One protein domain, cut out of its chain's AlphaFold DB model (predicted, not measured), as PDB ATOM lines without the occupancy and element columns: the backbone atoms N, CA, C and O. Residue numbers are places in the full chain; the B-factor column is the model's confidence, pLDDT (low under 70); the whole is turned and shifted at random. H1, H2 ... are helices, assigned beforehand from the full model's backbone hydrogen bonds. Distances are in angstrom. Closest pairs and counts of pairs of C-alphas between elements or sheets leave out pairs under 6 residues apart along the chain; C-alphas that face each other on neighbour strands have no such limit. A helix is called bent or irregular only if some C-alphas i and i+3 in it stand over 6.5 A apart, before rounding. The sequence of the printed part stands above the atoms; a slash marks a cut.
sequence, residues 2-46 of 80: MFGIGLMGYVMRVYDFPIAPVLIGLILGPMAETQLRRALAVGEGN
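This is residues 2 to 46 of the 80 residues of an uncharacterized protein of Burkholderiales bacterium 67-32 (UniProt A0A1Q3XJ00). What shape does the backbone make? Two helices meet near their ends in an L with unequal arms: the long H2 makes one arm and most of the length, and the shorter H1 makes the other, with a tight link at the corner. Both arms reach away from that corner, and much of each stands free. What is the make-up? The printed part has 45 residues with two named helices, H1 then H2, and no named strand; the class is all helix. How spread out is it? It is extended, with a radius of gyration of the C-alphas of 16.0 A and spans of 45 by 21 by 13 A.

How does the longest helix run? H2, residues 19 to 42, has a kink of 27 degrees near residue 30. It is neither bent nor irregular, but only just: C-alphas 27 and 30 are 6.4 A apart. How does the other helix stand to it? H1, residues 2 to 14, is close but not clearly touching, with 1 pair of C-alphas within 8 A; the closest are those of Met 12 and Ile 19, 7.7 A apart. Their lines stand at a steep tilt of 66 degrees, opposite ways. What do the backbone N and O atoms show? In H1 every O i to N i+4 pair is within hydrogen-bond range; in H2, 18 of 20 are.

Where is H2? It measures 34.9 A from C-alpha 19 at (58.044, 122.811, 99.108) to C-alpha 42 at (86.787, 141.730, 93.474). Where does H1 begin? C-alpha 2 is at (49.065, 131.178, 85.310), and H1 measures 18.4 A from there to C-alpha 14.

How large is it? The two C-alphas farthest apart are those of Val 14 and Glu 44, at 46.0 A. Is anything missing or uncertain? The printed part has no cut, and no printed residue is under 70 in pLDDT; the mean of the printed part is 88.1.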
ATOM      1  N   MET A   2      49.831 131.726  84.171       83.00
ATOM      2  CA  MET A   2      49.065 131.178  85.310       83.00
ATOM      3  C   MET A   2      48.793 129.668  85.222       83.00
ATOM      4  O   MET A   2      48.987 128.952  86.197       83.00
ATOM      5  N   PHE A   3      48.430 129.164  84.037       90.25
ATOM      6  CA  PHE A   3      48.208 127.728  83.826       90.25
ATOM      7  C   PHE A   3      49.492 126.897  84.014       90.25
ATOM      8  O   PHE A   3      49.452 125.819  84.592       90.25
ATOM      9  N   GLY A   4      50.647 127.427  83.593       89.38
ATOM     10  CA  GLY A   4      51.943 126.756  83.748       89.38
ATOM     11  C   GLY A   4      52.399 126.680  85.205       89.38
ATOM     12  O   GLY A   4      52.859 125.634  85.647       89.38
ATOM     13  N   ILE A   5      52.194 127.754  85.973       85.88
ATOM     14  CA  ILE A   5      52.500 127.779  87.413       85.88
ATOM     15  C   ILE A   5      51.554 126.839  88.181       85.88
ATOM     16  O   ILE A   5      52.003 126.093  89.047       85.88
ATOM     17  N   GLY A   6      50.264 126.809  87.822       84.88
ATOM     18  CA  GLY A   6      49.288 125.877  88.397       84.88
ATOM     19  C   GLY A   6      49.616 124.407  88.116       84.88
ATOM     20  O   GLY A   6      49.551 123.579  89.023       84.88
ATOM     21  N   LEU A   7      50.049 124.088  86.891       89.50
ATOM     22  CA  LEU A   7      50.504 122.744  86.531       89.50
ATOM     23  C   LEU A   7      51.771 122.350  87.302       89.50
ATOM     24  O   LEU A   7      51.866 121.231  87.796       89.50
ATOM     25  N   MET A   8      52.714 123.280  87.465       83.81
ATOM     26  CA  MET A   8      53.936 123.056  88.238       83.81
ATOM     27  C   MET A   8      53.623 122.773  89.714       83.81
ATOM     28  O   MET A   8      54.131 121.802  90.271       83.81
ATOM     29  N   GLY A   9      52.718 123.544  90.324       78.38
ATOM     30  CA  GLY A   9      52.246 123.300  91.691       78.38
ATOM     31  C   GLY A   9      51.520 121.959  91.853       78.38
ATOM     32  O   GLY A   9      51.705 121.279  92.863       78.38
ATOM     33  N   TYR A  10      50.745 121.535  90.847       83.12
ATOM     34  CA  TYR A  10      50.106 120.216  90.830       83.12
ATOM     35  C   TYR A  10      51.135 119.079  90.757       83.12
ATOM     36  O   TYR A  10      51.072 118.149  91.559       83.12
ATOM     37  N   VAL A  11      52.128 119.188  89.869       84.38
ATOM     38  CA  VAL A  11      53.236 118.223  89.749       84.38
ATOM     39  C   VAL A  11      54.006 118.114  91.067       84.38
ATOM     40  O   VAL A  11      54.221 117.013  91.562       84.38
ATOM     41  N   MET A  12      54.361 119.238  91.691       80.19
ATOM     42  CA  MET A  12      55.087 119.233  92.968       80.19
ATOM     43  C   MET A  12      54.309 118.527  94.085       80.19
ATOM     44  O   MET A  12      54.909 117.813  94.884       80.19
ATOM     45  N   ARG A  13      52.980 118.679  94.106       77.56
ATOM     46  CA  ARG A  13      52.100 117.991  95.059       77.56
ATOM     47  C   ARG A  13      51.968 116.493  94.768       77.56
ATOM     48  O   ARG A  13      51.902 115.714  95.706       77.56
ATOM     49  N   VAL A  14      51.923 116.095  93.493       78.38
ATOM     50  CA  VAL A  14      51.805 114.683  93.076       78.38
ATOM     51  C   VAL A  14      53.073 113.882  93.383       78.38
ATOM     52  O   VAL A  14      52.978 112.707  93.716       78.38
ATOM     53  N   TYR A  15      54.249 114.504  93.294       77.50
ATOM     54  CA  TYR A  15      55.536 113.851  93.568       77.50
ATOM     55  C   TYR A  15      56.027 114.024  95.020       77.50
ATOM     56  O   TYR A  15      57.193 113.739  95.290       77.50
ATOM     57  N   ASP A  16      55.178 114.513  95.937       75.06
ATOM     58  CA  ASP A  16      55.535 114.818  97.336       75.06
ATOM     59  C   ASP A  16      56.831 115.642  97.456       75.06
ATOM     60  O   ASP A  16      57.622 115.492  98.393       75.06
ATOM     61  N   PHE A  17      57.082 116.534  96.489       76.56
ATOM     62  CA  PHE A  17      58.264 117.378  96.555       76.56
ATOM     63  C   PHE A  17      58.119 118.319  97.749       76.56
ATOM     64  O   PHE A  17      57.171 119.111  97.803       76.56
ATOM     65  N   PRO A  18      59.060 118.285  98.704       79.06
ATOM     66  CA  PRO A  18      58.982 119.157  99.853       79.06
ATOM     67  C   PRO A  18      59.139 120.604  99.364       79.06
ATOM     68  O   PRO A  18      60.165 120.993  98.804       79.06
ATOM     69  N   ILE A  19      58.097 121.412  99.567       80.00
ATOM     70  CA  ILE A  19      58.044 122.811  99.108       80.00
ATOM     71  C   ILE A  19      59.147 123.642  99.788       80.00
ATOM     72  O   ILE A  19      59.725 124.534  99.170       80.00
ATOM     73  N   ALA A  20      59.486 123.319 101.040       86.38
ATOM     74  CA  ALA A  20      60.488 124.040 101.821       86.38
ATOM     75  C   ALA A  20      61.894 124.043 101.169       86.38
ATOM     76  O   ALA A  20      62.406 125.132 100.917       86.38
ATOM     77  N   PRO A  21      62.515 122.901 100.808       85.25
ATOM     78  CA  PRO A  21      63.764 122.873 100.040       85.25
ATOM     79  C   PRO A  21      63.724 123.653  98.724       85.25
ATOM     80  O   PRO A  21      64.707 124.300  98.368       85.25
ATOM     81  N   VAL A  22      62.594 123.628  98.013       86.88
ATOM     82  CA  VAL A  22      62.450 124.360  96.747       86.88
ATOM     83  C   VAL A  22      62.446 125.869  96.984       86.88
ATOM     84  O   VAL A  22      63.164 126.594  96.298       86.88
ATOM     85  N   LEU A  23      61.705 126.343  97.987       87.94
ATOM     86  CA  LEU A  23      61.726 127.748  98.400       87.94
ATOM     87  C   LEU A  23      63.121 128.184  98.853       87.94
ATOM     88  O   LEU A  23      63.578 129.256  98.467       87.94
ATOM     89  N   ILE A  24      63.815 127.345  99.626       92.50
ATOM     90  CA  ILE A  24      65.189 127.613 100.060       92.50
ATOM     91  C   ILE A  24      66.107 127.760  98.843       92.50
ATOM     92  O   ILE A  24      66.839 128.739  98.760       92.50
ATOM     93  N   GLY A  25      66.035 126.855  97.865       91.38
ATOM     94  CA  GLY A  25      66.810 126.971  96.626       91.38
ATOM     95  C   GLY A  25      66.479 128.237  95.829       91.38
ATOM     96  O   GLY A  25      67.385 128.911  95.345       91.38
ATOM     97  N   LEU A  26      65.197 128.601  95.747       91.94
ATOM     98  CA  LEU A  26      64.737 129.804  95.052       91.94
ATOM     99  C   LEU A  26      65.231 131.097  95.715       91.94
ATOM    100  O   LEU A  26      65.560 132.049  95.014       91.94
ATOM    101  N   ILE A  27      65.285 131.137  97.048       94.38
ATOM    102  CA  ILE A  27      65.768 132.297  97.811       94.38
ATOM    103  C   ILE A  27      67.299 132.353  97.784       94.38
ATOM    104  O   ILE A  27      67.882 133.407  97.531       94.38
ATOM    105  N   LEU A  28      67.964 131.221  98.018       94.69
ATOM    106  CA  LEU A  28      69.422 131.154  98.110       94.69
ATOM    107  C   LEU A  28      70.111 131.257  96.749       94.69
ATOM    108  O   LEU A  28      71.218 131.782  96.687       94.69
ATOM    109  N   GLY A  29      69.486 130.801  95.664       94.94
ATOM    110  CA  GLY A  29      70.029 130.884  94.304       94.94
ATOM    111  C   GLY A  29      70.474 132.298  93.897       94.94
ATOM    112  O   GLY A  29      71.660 132.494  93.624       94.94
ATOM    113  N   PRO A  30      69.586 133.311  93.895       96.25
ATOM    114  CA  PRO A  30      69.964 134.682  93.551       96.25
ATOM    115  C   PRO A  30      70.959 135.285  94.551       96.25
ATOM    116  O   PRO A  30      71.808 136.090  94.160       96.25
ATOM    117  N   MET A  31      70.912 134.883  95.826       96.19
ATOM    118  CA  MET A  31      71.914 135.295  96.813       96.19
ATOM    119  C   MET A  31      73.299 134.736  96.469       96.19
ATOM    120  O   MET A  31      74.276 135.485  96.494       96.19
ATOM    121  N   ALA A  32      73.383 133.456  96.103       94.88
ATOM    122  CA  ALA A  32      74.619 132.795  95.696       94.88
ATOM    123  C   ALA A  32      75.200 133.429  94.427       94.88
ATOM    124  O   ALA A  32      76.378 133.777  94.411       94.88
ATOM    125  N   GLU A  33      74.369 133.672  93.412       95.81
ATOM    126  CA  GLU A  33      74.768 134.362  92.177       95.81
ATOM    127  C   GLU A  33      75.309 135.769  92.467       95.81
ATOM    128  O   GLU A  33      76.348 136.174  91.942       95.81
ATOM    129  N   THR A  34      74.643 136.512  93.356       97.06
ATOM    130  CA  THR A  34      75.088 137.851  93.762       97.06
ATOM    131  C   THR A  34      76.447 137.799  94.462       97.06
ATOM    132  O   THR A  34      77.321 138.613  94.160       97.06
ATOM    133  N   GLN A  35      76.664 136.841  95.371       93.62
ATOM    134  CA  GLN A  35      77.961 136.686  96.039       93.62
ATOM    135  C   GLN A  35      79.056 136.209  95.079       93.62
ATOM    136  O   GLN A  35      80.181 136.700  95.163       93.62
ATOM    137  N   LEU A  36      78.735 135.320  94.137       93.62
ATOM    138  CA  LEU A  36      79.665 134.871  93.104       93.62
ATOM    139  C   LEU A  36      80.107 136.041  92.221       93.62
ATOM    140  O   LEU A  36      81.304 136.268  92.049       93.62
ATOM    141  N   ARG A  37      79.157 136.838  91.720       94.62
ATOM    142  CA  ARG A  37      79.454 138.045  90.935       94.62
ATOM    143  C   ARG A  37      80.286 139.045  91.721       94.62
ATOM    144  O   ARG A  37      81.226 139.606  91.171       94.62
ATOM    145  N   ARG A  38      79.974 139.249  93.002       93.88
ATOM    146  CA  ARG A  38      80.754 140.122  93.885       93.88
ATOM    147  C   ARG A  38      82.190 139.622  94.046       93.88
ATOM    148  O   ARG A  38      83.112 140.420  93.924       93.88
ATOM    149  N   ALA A  39      82.381 138.328  94.294       91.88
ATOM    150  CA  ALA A  39      83.707 137.732  94.421       91.88
ATOM    151  C   ALA A  39      84.511 137.872  93.120       91.88
ATOM    152  O   ALA A  39      85.664 138.290  93.157       91.88
ATOM    153  N   LEU A  40      83.888 137.605  91.969       93.31
ATOM    154  CA  LEU A  40      84.524 137.774  90.661       93.31
ATOM    155  C   LEU A  40      84.840 139.238  90.346       93.31
ATOM    156  O   LEU A  40      85.901 139.509  89.801       93.31
ATOM    157  N   ALA A  41      83.973 140.180  90.717       93.38
ATOM    158  CA  ALA A  41      84.250 141.607  90.563       93.38
ATOM    159  C   ALA A  41      85.464 142.042  91.401       93.38
ATOM    160  O   ALA A  41      86.294 142.804  90.917       93.38
ATOM    161  N   VAL A  42      85.599 141.517  92.627       91.31
ATOM    162  CA  VAL A  42      86.787 141.730  93.474       91.31
ATOM    163  C   VAL A  42      88.038 141.097  92.857       91.31
ATOM    164  O   VAL A  42      89.119 141.661  92.960       91.31
ATOM    165  N   GLY A  43      87.897 139.945  92.202       89.25
ATOM    166  CA  GLY A  43      88.981 139.275  91.485       89.25
ATOM    167  C   GLY A  43      89.245 139.795  90.073       89.25
ATOM    168  O   GLY A  43      89.919 139.099  89.322       89.25
ATOM    169  N   GLU A  44      88.683 140.946  89.683       90.44
ATOM    170  CA  GLU A  44      88.817 141.526  88.334       90.44
ATOM    171  C   GLU A  44      88.421 140.551  87.204       90.44
ATOM    172  O   GLU A  44      88.972 140.553  86.106       90.44
ATOM    173  N   GLY A  45      87.452 139.675  87.475       86.06
ATOM    174  CA  GLY A  45      86.995 138.627  86.561       86.06
ATOM    175  C   GLY A  45      87.797 137.324  86.624       86.06
ATOM    176  O   GLY A  45      87.420 136.361  85.957       86.06
ATOM    177  N   ASN A  46      88.855 137.240  87.437       90.31
ATOM    178  CA  ASN A  46      89.636 136.019  87.607       90.31
ATOM    179  C   ASN A  46      88.951 135.042  88.590       90.31
ATOM    180  O   ASN A  46      88.888 135.323  89.791       90.31
TER     181      ASN A  46